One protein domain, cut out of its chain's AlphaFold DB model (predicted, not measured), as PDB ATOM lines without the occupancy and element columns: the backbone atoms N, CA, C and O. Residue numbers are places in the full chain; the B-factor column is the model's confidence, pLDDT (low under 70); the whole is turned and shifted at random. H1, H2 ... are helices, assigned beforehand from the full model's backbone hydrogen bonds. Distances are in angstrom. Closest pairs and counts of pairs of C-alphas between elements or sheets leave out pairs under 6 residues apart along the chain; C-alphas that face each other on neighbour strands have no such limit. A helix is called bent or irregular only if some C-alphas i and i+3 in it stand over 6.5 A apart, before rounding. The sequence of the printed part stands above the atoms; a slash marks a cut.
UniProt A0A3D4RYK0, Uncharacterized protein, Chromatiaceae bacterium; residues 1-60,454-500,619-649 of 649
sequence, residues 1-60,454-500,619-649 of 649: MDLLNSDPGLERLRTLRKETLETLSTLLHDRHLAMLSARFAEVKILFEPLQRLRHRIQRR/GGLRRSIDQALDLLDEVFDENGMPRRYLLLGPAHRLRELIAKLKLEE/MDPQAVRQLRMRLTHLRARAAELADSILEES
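What this domain is: This is residues 1 to 60, 454 to 500 and 619 to 649 of the 649 residues of an uncharacterized protein of Chromatiaceae bacterium (UniProt A0A3D4RYK0). Four helices, H2, H4, H5 and H8, pack side by side as an elongated up-and-down bundle, each running against the one before it in the chain. The short H3 turns the corner between H2 and H4 at one end; beyond that end H6 and H7 reach away as an arm, whose residues 492 to 500 stick out, while residues 1 to 8, with H1, stick out at the other end. The printed part has 138 residues, with eight named helices, H1 to H8 in order along the chain, and no named strand; the class is all helix. The whole is loose, with a radius of gyration of the C-alphas of 18.7 A, and its outline is a rod of 66 by 32 by 26 A.

Where its parts are: H1, residues 2 to 5, begins at C-alpha 2, at (40.975, 2.220, 6.822). H2, residues 8 to 28, is 29.7 A long. H3, residues 31 to 39, is 12.2 A long. H4, residues 41 to 59, is 26.9 A long and irregular, but only just: C-alphas 46 and 49 are 6.6 A apart. H5, residues 456 to 470, is 21.1 A long and begins at (61.248, -9.924, -2.242). H6 is residues 479 to 482. H7, residues 484 to 500, is 24.4 A long. H8, residues 621 to 648, is 41.2 A long and ends at (56.792, -7.581, 18.239).

How they stand to each other: In the bundle, H2 touches H8 at a shallow tilt of 26 degrees, opposite ways; the closest C-alphas, of Leu 16 and Leu 634, are 6.7 A apart. H2 touches H4 at 30 degrees, opposite ways, closest at the C-alphas of Leu 21 and Arg 54, 6.4 A. H5 touches H4 at 20 degrees, C-alphas of Ser 459 and Leu 53 at 6.6 A, and H8 at 28 degrees, C-alphas of Ile 460 and Arg 635 at 6.1 A, both opposite ways. H2, with residues 17 to 24 alone, only just touches H5, with 3 pairs of C-alphas within 8 A, the closest those of Thr 20 and Ile 460, 7.3 A. H4 and H8 are apart. H3 and H4 touch only at the corner, closest at the C-alphas of Ser 37 and Lys 44, 4.4 A. H1, H6 and H7 touch no helix. In H2, H3, H5 and H7 every O i to N i+4 pair is within hydrogen-bond range; in H4 13 of 15 are, in H8 21 of 24, and H1 and H6 are too short for such a pair.

The domain as a whole: The C-alphas of Met 1 and Glu 500, the two farthest apart, are 71.2 A apart. Residues 61 to 453 are not printed, with 7.9 A between C-alphas 60 and 454, nor are 501 to 618, with 37.9 A between C-alphas 500 and 619. Of the links that are printed whole, H5 to H6 is short and the others are tight. The mean pLDDT of the printed part is 72.3; 49 residues are under 70, among them 1 to 7, 31 to 43 and 479 to 500.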
ATOM      1  N   MET A   1      37.052   0.836   6.382       37.97
ATOM      2  CA  MET A   1      37.999   0.275   5.393       37.97
ATOM      3  C   MET A   1      39.436   0.668   5.718       37.97
ATOM      4  O   MET A   1      40.338   0.004   5.224       37.97
ATOM      5  N   ASP A   2      39.650   1.644   6.608       42.84
ATOM      6  CA  ASP A   2      40.975   2.220   6.822       42.84
ATOM      7  C   ASP A   2      41.949   1.311   7.584       42.84
ATOM      8  O   ASP A   2      42.999   1.050   7.043       42.84
ATOM      9  N   LEU A   3      41.606   0.653   8.694       42.75
ATOM     10  CA  LEU A   3      42.606   0.085   9.635       42.75
ATOM     11  C   LEU A   3      43.743  -0.858   9.120       42.75
ATOM     12  O   LEU A   3      44.766  -0.903   9.781       42.75
ATOM     13  N   LEU A   4      43.621  -1.583   7.987       44.06
ATOM     14  CA  LEU A   4      44.732  -2.353   7.350       44.06
ATOM     15  C   LEU A   4      45.183  -1.761   5.999       44.06
ATOM     16  O   LEU A   4      46.277  -2.060   5.541       44.06
ATOM     17  N   ASN A   5      44.387  -0.892   5.358       49.75
ATOM     18  CA  ASN A   5      44.914  -0.036   4.281       49.75
ATOM     19  C   ASN A   5      45.711   1.149   4.847       49.75
ATOM     20  O   ASN A   5      46.516   1.737   4.141       49.75
ATOM     21  N   SER A   6      45.481   1.470   6.116       54.25
ATOM     22  CA  SER A   6      46.222   2.406   6.942       54.25
ATOM     23  C   SER A   6      47.142   1.685   7.922       54.25
ATOM     24  O   SER A   6      47.665   2.353   8.809       54.25
ATOM     25  N   ASP A   7      47.292   0.355   7.825       69.44
ATOM     26  CA  ASP A   7      48.325  -0.330   8.596       69.44
ATOM     27  C   ASP A   7      49.669   0.163   8.058       69.44
ATOM     28  O   ASP A   7      49.980  -0.057   6.876       69.44
ATOM     29  N   PRO A   8      50.439   0.897   8.878       75.50
ATOM     30  CA  PRO A   8      51.662   1.531   8.416       75.50
ATOM     31  C   PRO A   8      52.661   0.508   7.878       75.50
ATOM     32  O   PRO A   8      53.441   0.824   6.983       75.50
ATOM     33  N   GLY A   9      52.638  -0.716   8.400       76.19
ATOM     34  CA  GLY A   9      53.508  -1.801   7.995       76.19
ATOM     35  C   GLY A   9      53.145  -2.380   6.629       76.19
ATOM     36  O   GLY A   9      54.028  -2.550   5.785       76.19
ATOM     37  N   LEU A  10      51.857  -2.616   6.351       80.56
ATOM     38  CA  LEU A  10      51.427  -3.089   5.024       80.56
ATOM     39  C   LEU A  10      51.662  -2.030   3.948       80.56
ATOM     40  O   LEU A  10      52.052  -2.366   2.828       80.56
ATOM     41  N   GLU A  11      51.481  -0.754   4.282       84.06
ATOM     42  CA  GLU A  11      51.766   0.335   3.350       84.06
ATOM     43  C   GLU A  11      53.272   0.493   3.097       84.06
ATOM     44  O   GLU A  11      53.698   0.669   1.951       84.06
ATOM     45  N   ARG A  12      54.110   0.319   4.132       84.19
ATOM     46  CA  ARG A  12      55.572   0.231   3.979       84.19
ATOM     47  C   ARG A  12      55.978  -0.942   3.087       84.19
ATOM     48  O   ARG A  12      56.823  -0.751   2.214       84.19
ATOM     49  N   LEU A  13      55.363  -2.116   3.248       85.25
ATOM     50  CA  LEU A  13      55.612  -3.289   2.406       85.25
ATOM     51  C   LEU A  13      55.193  -3.049   0.945       85.25
ATOM     52  O   LEU A  13      55.945  -3.367   0.022       85.25
ATOM     53  N   ARG A  14      54.013  -2.459   0.713       88.31
ATOM     54  CA  ARG A  14      53.543  -2.077  -0.632       88.31
ATOM     55  C   ARG A  14      54.485  -1.080  -1.292       88.31
ATOM     56  O   ARG A  14      54.832  -1.258  -2.458       88.31
ATOM     57  N   THR A  15      54.933  -0.081  -0.535       88.12
ATOM     58  CA  THR A  15      55.897   0.928  -0.982       88.12
ATOM     59  C   THR A  15      57.235   0.283  -1.342       88.12
ATOM     60  O   THR A  15      57.702   0.449  -2.466       88.12
ATOM     61  N   LEU A  16      57.804  -0.530  -0.443       86.06
ATOM     62  CA  LEU A  16      59.053  -1.267  -0.673       86.06
ATOM     63  C   LEU A  16      58.971  -2.110  -1.948       86.06
ATOM     64  O   LEU A  16      59.870  -2.091  -2.788       86.06
ATOM     65  N   ARG A  17      57.867  -2.835  -2.125       88.62
ATOM     66  CA  ARG A  17      57.650  -3.637  -3.322       88.62
ATOM     67  C   ARG A  17      57.530  -2.789  -4.581       88.62
ATOM     68  O   ARG A  17      58.114  -3.160  -5.596       88.62
ATOM     69  N   LYS A  18      56.741  -1.713  -4.546       90.12
ATOM     70  CA  LYS A  18      56.561  -0.813  -5.689       90.12
ATOM     71  C   LYS A  18      57.912  -0.269  -6.141       90.12
ATOM     72  O   LYS A  18      58.257  -0.415  -7.307       90.12
ATOM     73  N   GLU A  19      58.704   0.247  -5.208       87.88
ATOM     74  CA  GLU A  19      60.047   0.757  -5.485       87.88
ATOM     75  C   GLU A  19      60.992  -0.341  -5.997       87.88
ATOM     76  O   GLU A  19      61.792  -0.098  -6.902       87.88
ATOM     77  N   THR A  20      60.879  -1.571  -5.484       83.31
ATOM     78  CA  THR A  20      61.646  -2.722  -5.991       83.31
ATOM     79  C   THR A  20      61.257  -3.056  -7.431       83.31
ATOM     80  O   THR A  20      62.129  -3.231  -8.277       83.31
ATOM     81  N   LEU A  21      59.959  -3.104  -7.749       86.19
ATOM     82  CA  LEU A  21      59.466  -3.347  -9.107       86.19
ATOM     83  C   LEU A  21      59.881  -2.243 -10.078       86.19
ATOM     84  O   LEU A  21      60.247  -2.545 -11.213       86.19
ATOM     85  N   GLU A  22      59.832  -0.984  -9.647       88.25
ATOM     86  CA  GLU A  22      60.304   0.161 -10.425       88.25
ATOM     87  C   GLU A  22      61.810   0.052 -10.677       88.25
ATOM     88  O   GLU A  22      62.233   0.132 -11.827       88.25
ATOM     89  N   THR A  23      62.602  -0.250  -9.647       84.44
ATOM     90  CA  THR A  23      64.063  -0.403  -9.750       84.44
ATOM     91  C   THR A  23      64.453  -1.569 -10.662       84.44
ATOM     92  O   THR A  23      65.282  -1.402 -11.557       84.44
ATOM     93  N   LEU A  24      63.806  -2.730 -10.513       81.94
ATOM     94  CA  LEU A  24      63.989  -3.876 -11.408       81.94
ATOM     95  C   LEU A  24      63.545  -3.555 -12.835       81.94
ATOM     96  O   LEU A  24      64.181  -3.990 -13.788       81.94
ATOM     97  N   SER A  25      62.467  -2.789 -13.010       84.75
ATOM     98  CA  SER A  25      62.018  -2.372 -14.340       84.75
ATOM     99  C   SER A  25      63.017  -1.416 -14.983       84.75
ATOM    100  O   SER A  25      63.315  -1.592 -16.157       84.75
ATOM    101  N   THR A  26      63.574  -0.455 -14.243       84.31
ATOM    102  CA  THR A  26      64.643   0.414 -14.752       84.31
ATOM    103  C   THR A  26      65.853  -0.408 -15.185       84.31
ATOM    104  O   THR A  26      66.367  -0.192 -16.274       84.31
ATOM    105  N   LEU A  27      66.254  -1.397 -14.383       77.81
ATOM    106  CA  LEU A  27      67.389  -2.262 -14.693       77.81
ATOM    107  C   LEU A  27      67.127  -3.174 -15.908       77.81
ATOM    108  O   LEU A  27      67.992  -3.329 -16.761       77.81
ATOM    109  N   LEU A  28      65.926  -3.746 -16.028       75.88
ATOM    110  CA  LEU A  28      65.567  -4.652 -17.127       75.88
ATOM    111  C   LEU A  28      65.275  -3.943 -18.459       75.88
ATOM    112  O   LEU A  28      65.414  -4.569 -19.506       75.88
ATOM    113  N   HIS A  29      64.848  -2.677 -18.435       79.06
ATOM    114  CA  HIS A  29      64.610  -1.882 -19.651       79.06
ATOM    115  C   HIS A  29      65.766  -0.937 -19.978       79.06
ATOM    116  O   HIS A  29      65.650  -0.132 -20.905       79.06
ATOM    117  N   ASP A  30      66.878  -1.021 -19.245       78.69
ATOM    118  CA  ASP A  30      68.072  -0.283 -19.614       78.69
ATOM    119  C   ASP A  30      68.566  -0.748 -20.992       78.69
ATOM    120  O   ASP A  30      68.753  -1.939 -21.265       78.69
ATOM    121  N   ARG A  31      68.766   0.219 -21.890       68.75
ATOM    122  CA  ARG A  31      69.105  -0.037 -23.293       68.75
ATOM    123  C   ARG A  31      70.459  -0.738 -23.437       68.75
ATOM    124  O   ARG A  31      70.645  -1.502 -24.387       68.75
ATOM    125  N   HIS A  32      71.392  -0.515 -22.512       65.94
ATOM    126  CA  HIS A  32      72.715  -1.134 -22.536       65.94
ATOM    127  C   HIS A  32      72.670  -2.555 -22.021       65.94
ATOM    128  O   HIS A  32      73.265  -3.428 -22.641       65.94
ATOM    129  N   LEU A  33      71.916  -2.811 -20.956       66.88
ATOM    130  CA  LEU A  33      71.706  -4.171 -20.469       66.88
ATOM    131  C   LEU A  33      70.944  -5.030 -21.479       66.88
ATOM    132  O   LEU A  33      71.354  -6.160 -21.739       66.88
ATOM    133  N   ALA A  34      69.920  -4.482 -22.135       68.81
ATOM    134  CA  ALA A  34      69.220  -5.169 -23.221       68.81
ATOM    135  C   ALA A  34      70.166  -5.514 -24.387       68.81
ATOM    136  O   ALA A  34      70.129  -6.621 -24.921       68.81
ATOM    137  N   MET A  35      71.060  -4.596 -24.751       67.38
ATOM    138  CA  MET A  35      72.062  -4.813 -25.796       67.38
ATOM    139  C   MET A  35      73.153  -5.807 -25.380       67.38
ATOM    140  O   MET A  35      73.524  -6.659 -26.183       67.38
ATOM    141  N   LEU A  36      73.654  -5.738 -24.144       66.62
ATOM    142  CA  LEU A  36      74.618  -6.701 -23.609       66.62
ATOM    143  C   LEU A  36      73.997  -8.099 -23.543       66.62
ATOM    144  O   LEU A  36      74.624  -9.054 -23.986       66.62
ATOM    145  N   SER A  37      72.746  -8.217 -23.096       68.44
ATOM    146  CA  SER A  37      71.999  -9.477 -23.102       68.44
ATOM    147  C   SER A  37      71.715  -9.996 -24.517       68.44
ATOM    148  O   SER A  37      71.636 -11.207 -24.704       68.44
ATOM    149  N   ALA A  38      71.546  -9.120 -25.510       69.38
ATOM    150  CA  ALA A  38      71.385  -9.527 -26.906       69.38
ATOM    151  C   ALA A  38      72.713  -9.971 -27.543       69.38
ATOM    152  O   ALA A  38      72.712 -10.794 -28.457       69.38
ATOM    153  N   ARG A  39      73.839  -9.424 -27.072       64.50
ATOM    154  CA  ARG A  39      75.174  -9.635 -27.649       64.50
ATOM    155  C   ARG A  39      75.975 -10.739 -26.956       64.50
ATOM    156  O   ARG A  39      76.839 -11.330 -27.596       64.50
ATOM    157  N   PHE A  40      75.690 -11.024 -25.687       64.31
ATOM    158  CA  PHE A  40      76.403 -12.001 -24.864       64.31
ATOM    159  C   PHE A  40      75.415 -12.955 -24.186       64.31
ATOM    160  O   PHE A  40      74.616 -12.551 -23.336       64.31
ATOM    161  N   ALA A  41      75.482 -14.238 -24.552       66.69
ATOM    162  CA  ALA A  41      74.606 -15.273 -24.008       66.69
ATOM    163  C   ALA A  41      74.765 -15.423 -22.486       66.69
ATOM    164  O   ALA A  41      73.782 -15.658 -21.789       66.69
ATOM    165  N   GLU A  42      75.969 -15.207 -21.948       63.62
ATOM    166  CA  GLU A  42      76.217 -15.263 -20.506       63.62
ATOM    167  C   GLU A  42      75.479 -14.147 -19.766       63.62
ATOM    168  O   GLU A  42      74.856 -14.403 -18.742       63.62
ATOM    169  N   VAL A  43      75.449 -12.931 -20.324       65.88
ATOM    170  CA  VAL A  43      74.661 -11.831 -19.751       65.88
ATOM    171  C   VAL A  43      73.173 -12.176 -19.811       65.88
ATOM    172  O   VAL A  43      72.459 -11.981 -18.838       65.88
ATOM    173  N   LYS A  44      72.687 -12.775 -20.903       71.38
ATOM    174  CA  LYS A  44      71.289 -13.223 -20.987       71.38
ATOM    175  C   LYS A  44      70.918 -14.232 -19.893       71.38
ATOM    176  O   LYS A  44      69.870 -14.082 -19.270       71.38
ATOM    177  N   ILE A  45      71.779 -15.221 -19.648       70.25
ATOM    178  CA  ILE A  45      71.587 -16.237 -18.598       70.25
ATOM    179  C   ILE A  45      71.524 -15.577 -17.217       70.25
ATOM    180  O   ILE A  45      70.692 -15.953 -16.396       70.25
ATOM    181  N   LEU A  46      72.349 -14.559 -16.982       67.69
ATOM    182  CA  LEU A  46      72.361 -13.810 -15.729       67.69
ATOM    183  C   LEU A  46      71.106 -12.927 -15.532       67.69
ATOM    184  O   LEU A  46      70.694 -12.670 -14.402       67.69
ATOM    185  N   PHE A  47      70.451 -12.499 -16.617       71.88
ATOM    186  CA  PHE A  47      69.262 -11.631 -16.585       71.88
ATOM    187  C   PHE A  47      67.926 -12.379 -16.513       71.88
ATOM    188  O   PHE A  47      66.929 -11.836 -16.024       71.88
ATOM    189  N   GLU A  48      67.879 -13.623 -16.984       75.00
ATOM    190  CA  GLU A  48      66.665 -14.440 -16.965       75.00
ATOM    191  C   GLU A  48      66.077 -14.624 -15.546       75.00
ATOM    192  O   GLU A  48      64.861 -14.452 -15.385       75.00
ATOM    193  N   PRO A  49      66.885 -14.867 -14.489       74.31
ATOM    194  CA  PRO A  49      66.404 -14.889 -13.112       74.31
ATOM    195  C   PRO A  49      65.681 -13.600 -12.716       74.31
ATOM    196  O   PRO A  49      64.593 -13.680 -12.153       74.31
ATOM    197  N   LEU A  50      66.209 -12.421 -13.074       70.75
ATOM    198  CA  LEU A  50      65.583 -11.136 -12.746       70.75
ATOM    199  C   LEU A  50      64.252 -10.914 -13.460       70.75
ATOM    200  O   LEU A  50      63.334 -10.340 -12.874       70.75
ATOM    201  N   GLN A  51      64.109 -11.379 -14.703       77.44
ATOM    202  CA  GLN A  51      62.831 -11.308 -15.415       77.44
ATOM    203  C   GLN A  51      61.778 -12.204 -14.760       77.44
ATOM    204  O   GLN A  51      60.667 -11.743 -14.481       77.44
ATOM    205  N   ARG A  52      62.133 -13.460 -14.450       75.12
ATOM    206  CA  ARG A  52      61.247 -14.386 -13.720       75.12
ATOM    207  C   ARG A  52      60.858 -13.816 -12.358       75.12
ATOM    208  O   ARG A  52      59.719 -13.953 -11.920       75.12
ATOM    209  N   LEU A  53      61.796 -13.143 -11.713       71.75
ATOM    210  CA  LEU A  53      61.652 -12.585 -10.384       71.75
ATOM    211  C   LEU A  53      60.803 -11.310 -10.360       71.75
ATOM    212  O   LEU A  53      59.873 -11.225  -9.561       71.75
ATOM    213  N   ARG A  54      61.003 -10.383 -11.306       80.75
ATOM    214  CA  ARG A  54      60.077  -9.263 -11.538       80.75
ATOM    215  C   ARG A  54      58.668  -9.783 -11.790       80.75
ATOM    216  O   ARG A  54      57.727  -9.280 -11.186       80.75
ATOM    217  N   HIS A  55      58.521 -10.794 -12.646       79.69
ATOM    218  CA  HIS A  55      57.223 -11.392 -12.952       79.69
ATOM    219  C   HIS A  55      56.567 -12.008 -11.714       79.69
ATOM    220  O   HIS A  55      55.385 -11.780 -11.462       79.69
ATOM    221  N   ARG A  56      57.342 -12.718 -10.886       73.12
ATOM    222  CA  ARG A  56      56.876 -13.291  -9.615       73.12
ATOM    223  C   ARG A  56      56.431 -12.207  -8.629       73.12
ATOM    224  O   ARG A  56      55.330 -12.309  -8.094       73.12
ATOM    225  N   ILE A  57      57.224 -11.149  -8.432       75.50
ATOM    226  CA  ILE A  57      56.834 -10.017  -7.575       75.50
ATOM    227  C   ILE A  57      55.601  -9.320  -8.157       75.50
ATOM    228  O   ILE A  57      54.705  -8.944  -7.411       75.50
ATOM    229  N   GLN A  58      55.516  -9.129  -9.474       80.44
ATOM    230  CA  GLN A  58      54.394  -8.444 -10.115       80.44
ATOM    231  C   GLN A  58      53.086  -9.227  -9.954       80.44
ATOM    232  O   GLN A  58      52.067  -8.629  -9.619       80.44
ATOM    233  N   ARG A  59      53.129 -10.555 -10.101       74.88
ATOM    234  CA  ARG A  59      51.960 -11.441  -9.992       74.88
ATOM    235  C   ARG A  59      51.362 -11.563  -8.591       74.88
ATOM    236  O   ARG A  59      50.224 -11.994  -8.491       74.88
ATOM    237  N   ARG A  60      52.080 -11.196  -7.523       72.06
ATOM    238  CA  ARG A  60      51.650 -11.464  -6.135       72.06
ATOM    239  C   ARG A  60      51.325 -10.201  -5.346       72.06
ATOM    240  O   ARG A  60      52.130  -9.857  -4.481       72.06
ATOM    241  N   GLY A 454      57.807 -14.988  -0.505       73.25
ATOM    242  CA  GLY A 454      57.578 -14.348  -1.800       73.25
ATOM    243  C   GLY A 454      58.874 -13.932  -2.497       73.25
ATOM    244  O   GLY A 454      58.862 -13.608  -3.685       73.25
ATOM    245  N   GLY A 455      59.997 -13.981  -1.772       73.06
ATOM    246  CA  GLY A 455      61.332 -13.787  -2.301       73.06
ATOM    247  C   GLY A 455      61.693 -12.330  -2.532       73.06
ATOM    248  O   GLY A 455      62.691 -12.101  -3.201       73.06
ATOM    249  N   LEU A 456      60.943 -11.344  -2.018       79.88
ATOM    250  CA  LEU A 456      61.248  -9.924  -2.242       79.88
ATOM    251  C   LEU A 456      62.629  -9.542  -1.689       79.88
ATOM    252  O   LEU A 456      63.390  -8.868  -2.375       79.88
ATOM    253  N   ARG A 457      62.998 -10.019  -0.497       81.00
ATOM    254  CA  ARG A 457      64.346  -9.800   0.052       81.00
ATOM    255  C   ARG A 457      65.414 -10.454  -0.825       81.00
ATOM    256  O   ARG A 457      66.319  -9.778  -1.304       81.00
ATOM    257  N   ARG A 458      65.228 -11.743  -1.133       80.62
ATOM    258  CA  ARG A 458      66.109 -12.515  -2.026       80.62
ATOM    259  C   ARG A 458      66.252 -11.864  -3.403       80.62
ATOM    260  O   ARG A 458      67.305 -11.947  -4.012       80.62
ATOM    261  N   SER A 459      65.199 -11.208  -3.876       78.12
ATOM    262  CA  SER A 459      65.161 -10.482  -5.144       78.12
ATOM    263  C   SER A 459      66.065  -9.268  -5.155       78.12
ATOM    264  O   SER A 459      66.765  -9.035  -6.135       78.12
ATOM    265  N   ILE A 460      66.034  -8.490  -4.074       81.31
ATOM    266  CA  ILE A 460      66.895  -7.324  -3.917       81.31
ATOM    267  C   ILE A 460      68.355  -7.781  -3.835       81.31
ATOM    268  O   ILE A 460      69.197  -7.218  -4.530       81.31
ATOM    269  N   ASP A 461      68.630  -8.831  -3.054       84.94
ATOM    270  CA  ASP A 461      69.970  -9.412  -2.926       84.94
ATOM    271  C   ASP A 461      70.488  -9.926  -4.286       84.94
ATOM    272  O   ASP A 461      71.552  -9.514  -4.731       84.94
ATOM    273  N   GLN A 462      69.690 -10.704  -5.025       82.06
ATOM    274  CA  GLN A 462      70.063 -11.202  -6.359       82.06
ATOM    275  C   GLN A 462      70.283 -10.086  -7.390       82.06
ATOM    276  O   GLN A 462      71.138 -10.210  -8.264       82.06
ATOM    277  N   ALA A 463      69.513  -8.996  -7.319       80.50
ATOM    278  CA  ALA A 463      69.712  -7.848  -8.200       80.50
ATOM    279  C   ALA A 463      71.012  -7.091  -7.884       80.50
ATOM    280  O   ALA A 463      71.666  -6.605  -8.806       80.50
ATOM    281  N   LEU A 464      71.389  -7.001  -6.603       85.12
ATOM    282  CA  LEU A 464      72.677  -6.446  -6.179       85.12
ATOM    283  C   LEU A 464      73.839  -7.324  -6.644       85.12
ATOM    284  O   LEU A 464      74.749  -6.808  -7.287       85.12
ATOM    285  N   ASP A 465      73.759  -8.634  -6.402       84.44
ATOM    286  CA  ASP A 465      74.785  -9.595  -6.818       84.44
ATOM    287  C   ASP A 465      75.023  -9.519  -8.333       84.44
ATOM    288  O   ASP A 465      76.164  -9.454  -8.792       84.44
ATOM    289  N   LEU A 466      73.943  -9.423  -9.120       79.00
ATOM    290  CA  LEU A 466      74.045  -9.261 -10.568       79.00
ATOM    291  C   LEU A 466      74.747  -7.956 -10.963       79.00
ATOM    292  O   LEU A 466      75.585  -7.951 -11.866       79.00
ATOM    293  N   LEU A 467      74.398  -6.832 -10.329       80.00
ATOM    294  CA  LEU A 467      75.065  -5.559 -10.607       80.00
ATOM    295  C   LEU A 467      76.556  -5.632 -10.283       80.00
ATOM    296  O   LEU A 467      77.355  -5.066 -11.023       80.00
ATOM    297  N   ASP A 468      76.926  -6.332  -9.218       84.06
ATOM    298  CA  ASP A 468      78.315  -6.504  -8.803       84.06
ATOM    299  C   ASP A 468      79.093  -7.451  -9.724       84.06
ATOM    300  O   ASP A 468      80.300  -7.265  -9.910       84.06
ATOM    301  N   GLU A 469      78.412  -8.409 -10.354       80.50
ATOM    302  CA  GLU A 469      78.975  -9.285 -11.381       80.50
ATOM    303  C   GLU A 469      79.144  -8.568 -12.731       80.50
ATOM    304  O   GLU A 469      80.127  -8.792 -13.440       80.50
ATOM    305  N   VAL A 470      78.224  -7.674 -13.103       74.62
ATOM    306  CA  VAL A 470      78.267  -6.995 -14.410       74.62
ATOM    307  C   VAL A 470      79.099  -5.711 -14.374       74.62
ATOM    308  O   VAL A 470      79.815  -5.415 -15.336       74.62
ATOM    309  N   PHE A 471      79.053  -4.964 -13.272       80.88
ATOM    310  CA  PHE A 471      79.682  -3.652 -13.131       80.88
ATOM    311  C   PHE A 471      80.639  -3.596 -11.941       80.88
ATOM    312  O   PHE A 471      80.422  -4.199 -10.891       80.88
ATOM    313  N   ASP A 472      81.710  -2.824 -12.086       82.81
ATOM    314  CA  ASP A 472      82.605  -2.508 -10.980       82.81
ATOM    315  C   ASP A 472      81.991  -1.472 -10.016       82.81
ATOM    316  O   ASP A 472      80.870  -0.979 -10.194       82.81
ATOM    317  N   GLU A 473      82.729  -1.120  -8.965       82.19
ATOM    318  CA  GLU A 473      82.333  -0.108  -7.973       82.19
ATOM    319  C   GLU A 473      82.086   1.273  -8.595       82.19
ATOM    320  O   GLU A 473      81.270   2.055  -8.104       82.19
ATOM    321  N   ASN A 474      82.747   1.557  -9.718       80.06
ATOM    322  CA  ASN A 474      82.615   2.808 -10.436       80.06
ATOM    323  C   ASN A 474      81.409   2.843 -11.379       80.06
ATOM    324  O   ASN A 474      81.137   3.918 -11.917       80.06
ATOM    325  N   GLY A 475      80.680   1.737 -11.536       73.75
ATOM    326  CA  GLY A 475      79.561   1.610 -12.467       73.75
ATOM    327  C   GLY A 475      79.998   1.302 -13.899       73.75
ATOM    328  O   GLY A 475      79.183   1.381 -14.813       73.75
ATOM    329  N   MET A 476      81.271   0.964 -14.113       77.19
ATOM    330  CA  MET A 476      81.786   0.574 -15.420       77.19
ATOM    331  C   MET A 476      81.574  -0.927 -15.631       77.19
ATOM    332  O   MET A 476      81.777  -1.698 -14.690       77.19
ATOM    333  N   PRO A 477      81.206  -1.385 -16.843       72.44
ATOM    334  CA  PRO A 477      81.126  -2.813 -17.121       72.44
ATOM    335  C   PRO A 477      82.470  -3.481 -16.828       72.44
ATOM    336  O   PRO A 477      83.523  -2.986 -17.250       72.44
ATOM    337  N   ARG A 478      82.456  -4.608 -16.115       74.75
ATOM    338  CA  ARG A 478      83.696  -5.308 -15.782       74.75
ATOM    339  C   ARG A 478      84.402  -5.758 -17.059       74.75
ATOM    340  O   ARG A 478      83.799  -6.335 -17.965       74.75
ATOM    341  N   ARG A 479      85.715  -5.508 -17.119       60.56
ATOM    342  CA  ARG A 479      86.547  -5.728 -18.316       60.56
ATOM    343  C   ARG A 479      86.410  -7.138 -18.907       60.56
ATOM    344  O   ARG A 479      86.360  -7.267 -20.126       60.56
ATOM    345  N   TYR A 480      86.267  -8.176 -18.082       60.91
ATOM    346  CA  TYR A 480      86.158  -9.559 -18.562       60.91
ATOM    347  C   TYR A 480      84.876  -9.858 -19.363       60.91
ATOM    348  O   TYR A 480      84.880 -10.789 -20.169       60.91
ATOM    349  N   LEU A 481      83.798  -9.081 -19.185       60.03
ATOM    350  CA  LEU A 481      82.569  -9.206 -19.985       60.03
ATOM    351  C   LEU A 481      82.727  -8.557 -21.364       60.03
ATOM    352  O   LEU A 481      82.206  -9.065 -22.351       60.03
ATOM    353  N   LEU A 482      83.491  -7.466 -21.445       56.00
ATOM    354  CA  LEU A 482      83.725  -6.724 -22.688       56.00
ATOM    355  C   LEU A 482      84.718  -7.422 -23.625       56.00
ATOM    356  O   LEU A 482      84.683  -7.207 -24.833       56.00
ATOM    357  N   LEU A 483      85.612  -8.245 -23.078       54.47
ATOM    358  CA  LEU A 483      86.756  -8.780 -23.817       54.47
ATOM    359  C   LEU A 483      86.510 -10.194 -24.395       54.47
ATOM    360  O   LEU A 483      87.378 -10.766 -25.056       54.47
ATOM    361  N   GLY A 484      85.302 -10.739 -24.211       52.97
ATOM    362  CA  GLY A 484      84.873 -12.016 -24.781       52.97
ATOM    363  C   GLY A 484      85.612 -13.252 -24.227       52.97
ATOM    364  O   GLY A 484      86.513 -13.140 -23.389       52.97
ATOM    365  N   PRO A 485      85.242 -14.466 -24.675       51.28
ATOM    366  CA  PRO A 485      85.831 -15.722 -24.191       51.28
ATOM    367  C   PRO A 485      87.346 -15.821 -24.427       51.28
ATOM    368  O   PRO A 485      88.081 -16.333 -23.587       51.28
ATOM    369  N   ALA A 486      87.834 -15.273 -25.545       48.19
ATOM    370  CA  ALA A 486      89.243 -15.327 -25.925       48.19
ATOM    371  C   ALA A 486      90.153 -14.532 -24.975       48.19
ATOM    372  O   ALA A 486      91.280 -14.947 -24.709       48.19
ATOM    373  N   HIS A 487      89.684 -13.405 -24.437       53.19
ATOM    374  CA  HIS A 487      90.469 -12.650 -23.467       53.19
ATOM    375  C   HIS A 487      90.393 -13.247 -22.064       53.19
ATOM    376  O   HIS A 487      91.405 -13.248 -21.376       53.19
ATOM    377  N   ARG A 488      89.253 -13.840 -21.676       50.59
ATOM    378  CA  ARG A 488      89.148 -14.639 -20.440       50.59
ATOM    379  C   ARG A 488      90.120 -15.814 -20.451       50.59
ATOM    380  O   ARG A 488      90.796 -16.050 -19.457       50.59
ATOM    381  N   LEU A 489      90.265 -16.486 -21.594       51.16
ATOM    382  CA  LEU A 489      91.279 -17.523 -21.771       51.16
ATOM    383  C   LEU A 489      92.698 -16.948 -21.628       51.16
ATOM    384  O   LEU A 489      93.524 -17.538 -20.943       51.16
ATOM    385  N   ARG A 490      92.980 -15.769 -22.204       51.91
ATOM    386  CA  ARG A 490      94.289 -15.101 -22.064       51.91
ATOM    387  C   ARG A 490      94.587 -14.635 -20.637       51.91
ATOM    388  O   ARG A 490      95.723 -14.781 -20.209       51.91
ATOM    389  N   GLU A 491      93.610 -14.108 -19.901       51.00
ATOM    390  CA  GLU A 491      93.764 -13.730 -18.488       51.00
ATOM    391  C   GLU A 491      93.949 -14.953 -17.592       51.00
ATOM    392  O   GLU A 491      94.792 -14.923 -16.702       51.00
ATOM    393  N   LEU A 492      93.208 -16.038 -17.836       51.56
ATOM    394  CA  LEU A 492      93.387 -17.294 -17.111       51.56
ATOM    395  C   LEU A 492      94.786 -17.868 -17.374       51.56
ATOM    396  O   LEU A 492      95.489 -18.220 -16.436       51.56
ATOM    397  N   ILE A 493      95.227 -17.873 -18.638       53.28
ATOM    398  CA  ILE A 493      96.592 -18.251 -19.022       53.28
ATOM    399  C   ILE A 493      97.620 -17.329 -18.350       53.28
ATOM    400  O   ILE A 493      98.652 -17.807 -17.893       53.28
ATOM    401  N   ALA A 494      97.363 -16.023 -18.266       57.66
ATOM    402  CA  ALA A 494      98.270 -15.074 -17.625       57.66
ATOM    403  C   ALA A 494      98.346 -15.268 -16.102       57.66
ATOM    404  O   ALA A 494      99.445 -15.230 -15.560       57.66
ATOM    405  N   LYS A 495      97.220 -15.524 -15.424       51.38
ATOM    406  CA  LYS A 495      97.179 -15.845 -13.987       51.38
ATOM    407  C   LYS A 495      97.879 -17.163 -13.681       51.38
ATOM    408  O   LYS A 495      98.712 -17.189 -12.788       51.38
ATOM    409  N   LEU A 496      97.625 -18.203 -14.476       50.44
ATOM    410  CA  LEU A 496      98.315 -19.489 -14.350       50.44
ATOM    411  C   LEU A 496      99.829 -19.342 -14.562       50.44
ATOM    412  O   LEU A 496     100.608 -19.937 -13.829       50.44
ATOM    413  N   LYS A 497     100.263 -18.500 -15.512       52.16
ATOM    414  CA  LYS A 497     101.686 -18.167 -15.703       52.16
ATOM    415  C   LYS A 497     102.277 -17.389 -14.524       52.16
ATOM    416  O   LYS A 497     103.453 -17.566 -14.217       52.16
ATOM    417  N   LEU A 498     101.490 -16.519 -13.886       53.81
ATOM    418  CA  LEU A 498     101.920 -15.745 -12.722       53.81
ATOM    419  C   LEU A 498     102.083 -16.653 -11.496       53.81
ATOM    420  O   LEU A 498     103.131 -16.624 -10.860       53.81
ATOM    421  N   GLU A 499     101.107 -17.523 -11.238       50.91
ATOM    422  CA  GLU A 499     101.169 -18.541 -10.182       50.91
ATOM    423  C   GLU A 499     102.323 -19.529 -10.425       50.91
ATOM    424  O   GLU A 499     103.068 -19.827  -9.495       50.91
ATOM    425  N   GLU A 500     102.567 -19.957 -11.673       50.47
ATOM    426  CA  GLU A 500     103.765 -20.741 -12.027       50.47
ATOM    427  C   GLU A 500     105.068 -19.988 -11.713       50.47
ATOM    428  O   GLU A 500     106.035 -20.602 -11.259       50.47
ATOM    429  N   MET A 619      75.993   2.472 -20.232       62.25
ATOM    430  CA  MET A 619      75.071   2.949 -19.194       62.25
ATOM    431  C   MET A 619      75.828   3.945 -18.327       62.25
ATOM    432  O   MET A 619      76.952   3.641 -17.917       62.25
ATOM    433  N   ASP A 620      75.251   5.132 -18.131       73.31
ATOM    434  CA  ASP A 620      75.913   6.191 -17.381       73.31
ATOM    435  C   ASP A 620      76.417   5.585 -16.061       73.31
ATOM    436  O   ASP A 620      75.609   5.056 -15.289       73.31
ATOM    437  N   PRO A 621      77.735   5.599 -15.791       76.69
ATOM    438  CA  PRO A 621      78.275   5.039 -14.560       76.69
ATOM    439  C   PRO A 621      77.605   5.648 -13.321       76.69
ATOM    440  O   PRO A 621      77.476   4.984 -12.291       76.69
ATOM    441  N   GLN A 622      77.104   6.887 -13.421       77.75
ATOM    442  CA  GLN A 622      76.274   7.486 -12.380       77.75
ATOM    443  C   GLN A 622      74.918   6.786 -12.225       77.75
ATOM    444  O   GLN A 622      74.498   6.564 -11.093       77.75
ATOM    445  N   ALA A 623      74.254   6.388 -13.312       76.94
ATOM    446  CA  ALA A 623      73.000   5.636 -13.265       76.94
ATOM    447  C   ALA A 623      73.183   4.252 -12.616       76.94
ATOM    448  O   ALA A 623      72.384   3.873 -11.760       76.94
ATOM    449  N   VAL A 624      74.271   3.536 -12.928       79.69
ATOM    450  CA  VAL A 624      74.599   2.251 -12.276       79.69
ATOM    451  C   VAL A 624      74.833   2.442 -10.775       79.69
ATOM    452  O   VAL A 624      74.271   1.711  -9.957       79.69
ATOM    453  N   ARG A 625      75.605   3.467 -10.383       80.19
ATOM    454  CA  ARG A 625      75.815   3.805  -8.963       80.19
ATOM    455  C   ARG A 625      74.506   4.170  -8.263       80.19
ATOM    456  O   ARG A 625      74.287   3.741  -7.133       80.19
ATOM    457  N   GLN A 626      73.629   4.930  -8.919       83.56
ATOM    458  CA  GLN A 626      72.310   5.278  -8.386       83.56
ATOM    459  C   GLN A 626      71.427   4.038  -8.195       83.56
ATOM    460  O   GLN A 626      70.761   3.929  -7.168       83.56
ATOM    461  N   LEU A 627      71.437   3.092  -9.140       82.69
ATOM    462  CA  LEU A 627      70.711   1.824  -9.017       82.69
ATOM    463  C   LEU A 627      71.244   0.975  -7.862       82.69
ATOM    464  O   LEU A 627      70.447   0.505  -7.050       82.69
ATOM    465  N   ARG A 628      72.572   0.843  -7.735       84.81
ATOM    466  CA  ARG A 628      73.207   0.135  -6.614       84.81
ATOM    467  C   ARG A 628      72.804   0.764  -5.277       84.81
ATOM    468  O   ARG A 628      72.282   0.065  -4.418       84.81
ATOM    469  N   MET A 629      72.921   2.087  -5.146       85.81
ATOM    470  CA  MET A 629      72.489   2.827  -3.951       85.81
ATOM    471  C   MET A 629      71.010   2.598  -3.611       85.81
ATOM    472  O   MET A 629      70.674   2.374  -2.447       85.81
ATOM    473  N   ARG A 630      70.119   2.629  -4.613       86.31
ATOM    474  CA  ARG A 630      68.686   2.359  -4.419       86.31
ATOM    475  C   ARG A 630      68.450   0.939  -3.919       86.31
ATOM    476  O   ARG A 630      67.747   0.773  -2.931       86.31
ATOM    477  N   LEU A 631      69.053  -0.068  -4.546       85.31
ATOM    478  CA  LEU A 631      68.908  -1.462  -4.120       85.31
ATOM    479  C   LEU A 631      69.490  -1.706  -2.722       85.31
ATOM    480  O   LEU A 631      68.859  -2.391  -1.923       85.31
ATOM    481  N   THR A 632      70.629  -1.100  -2.372       88.06
ATOM    482  CA  THR A 632      71.183  -1.166  -1.009       88.06
ATOM    483  C   THR A 632      70.231  -0.540   0.012       88.06
ATOM    484  O   THR A 632      70.018  -1.106   1.082       88.06
ATOM    485  N   HIS A 633      69.602   0.589  -0.323       89.25
ATOM    486  CA  HIS A 633      68.598   1.210   0.539       89.25
ATOM    487  C   HIS A 633      67.333   0.346   0.682       89.25
ATOM    488  O   HIS A 633      66.823   0.181   1.789       89.25
ATOM    489  N   LEU A 634      66.856  -0.264  -0.411       87.38
ATOM    490  CA  LEU A 634      65.737  -1.212  -0.383       87.38
ATOM    491  C   LEU A 634      66.067  -2.444   0.469       87.38
ATOM    492  O   LEU A 634      65.217  -2.898   1.230       87.38
ATOM    493  N   ARG A 635      67.303  -2.951   0.393       89.69
ATOM    494  CA  ARG A 635      67.791  -4.066   1.217       89.69
ATOM    495  C   ARG A 635      67.763  -3.717   2.701       89.69
ATOM    496  O   ARG A 635      67.252  -4.507   3.489       89.69
ATOM    497  N   ALA A 636      68.269  -2.539   3.070       88.31
ATOM    498  CA  ALA A 636      68.247  -2.058   4.452       88.31
ATOM    499  C   ALA A 636      66.808  -1.928   4.975       88.31
ATOM    500  O   ALA A 636      66.489  -2.478   6.020       88.31
ATOM    501  N   ARG A 637      65.904  -1.321   4.196       88.44
ATOM    502  CA  ARG A 637      64.480  -1.216   4.560       88.44
ATOM    503  C   ARG A 637      63.789  -2.572   4.678       88.44
ATOM    504  O   ARG A 637      62.943  -2.748   5.546       88.44
ATOM    505  N   ALA A 638      64.120  -3.526   3.807       84.88
ATOM    506  CA  ALA A 638      63.603  -4.888   3.897       84.88
ATOM    507  C   ALA A 638      64.092  -5.600   5.168       84.88
ATOM    508  O   ALA A 638      63.326  -6.359   5.757       84.88
ATOM    509  N   ALA A 639      65.335  -5.347   5.592       85.12
ATOM    510  CA  ALA A 639      65.873  -5.840   6.856       85.12
ATOM    511  C   ALA A 639      65.181  -5.177   8.056       85.12
ATOM    512  O   ALA A 639      64.669  -5.897   8.895       85.12
ATOM    513  N   GLU A 640      65.030  -3.850   8.075       86.62
ATOM    514  CA  GLU A 640      64.302  -3.128   9.135       86.62
ATOM    515  C   GLU A 640      62.853  -3.619   9.291       86.62
ATOM    516  O   GLU A 640      62.368  -3.830  10.400       86.62
ATOM    517  N   LEU A 641      62.151  -3.835   8.173       84.38
ATOM    518  CA  LEU A 641      60.809  -4.421   8.179       84.38
ATOM    519  C   LEU A 641      60.813  -5.857   8.712       84.38
ATOM    520  O   LEU A 641      59.879  -6.234   9.410       84.38
ATOM    521  N   ALA A 642      61.837  -6.653   8.404       81.06
ATOM    522  CA  ALA A 642      61.965  -8.002   8.945       81.06
ATOM    523  C   ALA A 642      62.324  -7.994  10.439       81.06
ATOM    524  O   ALA A 642      61.813  -8.818  11.183       81.06
ATOM    525  N   ASP A 643      63.138  -7.049  10.900       80.56
ATOM    526  CA  ASP A 643      63.530  -6.937  12.305       80.56
ATOM    527  C   ASP A 643      62.354  -6.450  13.168       80.56
ATOM    528  O   ASP A 643      62.155  -6.957  14.268       80.56
ATOM    529  N   SER A 644      61.475  -5.590  12.628       75.50
ATOM    530  CA  SER A 644      60.218  -5.220  13.305       75.50
ATOM    531  C   SER A 644      59.287  -6.410  13.569       75.50
ATOM    532  O   SER A 644      58.482  -6.364  14.493       75.50
ATOM    533  N   ILE A 645      59.423  -7.501  12.805       67.25
ATOM    534  CA  ILE A 645      58.688  -8.747  13.057       67.25
ATOM    535  C   ILE A 645      59.181  -9.422  14.340       67.25
ATOM    536  O   ILE A 645      58.382 -10.015  15.058       67.25
ATOM    537  N   LEU A 646      60.491  -9.365  14.596       61.25
ATOM    538  CA  LEU A 646      61.145 -10.042  15.715       61.25
ATOM    539  C   LEU A 646      61.003  -9.272  17.032       61.25
ATOM    540  O   LEU A 646      61.059  -9.880  18.095       61.25
ATOM    541  N   GLU A 647      60.840  -7.948  16.976       61.44
ATOM    542  CA  GLU A 647      60.642  -7.113  18.169       61.44
ATOM    543  C   GLU A 647      59.198  -7.154  18.706       61.44
ATOM    544  O   GLU A 647      58.982  -6.896  19.891       61.44
ATOM    545  N   GLU A 648      58.213  -7.478  17.858       53.56
ATOM    546  CA  GLU A 648      56.792  -7.581  18.239       53.56
ATOM    547  C   GLU A 648      56.331  -9.016  18.578       53.56
ATOM    548  O   GLU A 648      55.260  -9.183  19.172       53.56
ATOM    549  N   SER A 649      57.118 -10.042  18.220       44.56
ATOM    550  CA  SER A 649      56.873 -11.465  18.531       44.56
ATOM    551  C   SER A 649      57.418 -11.869  19.892       44.56
ATOM    552  O   SER A 649      56.685 -12.570  20.632       44.56
TER     553      SER A 649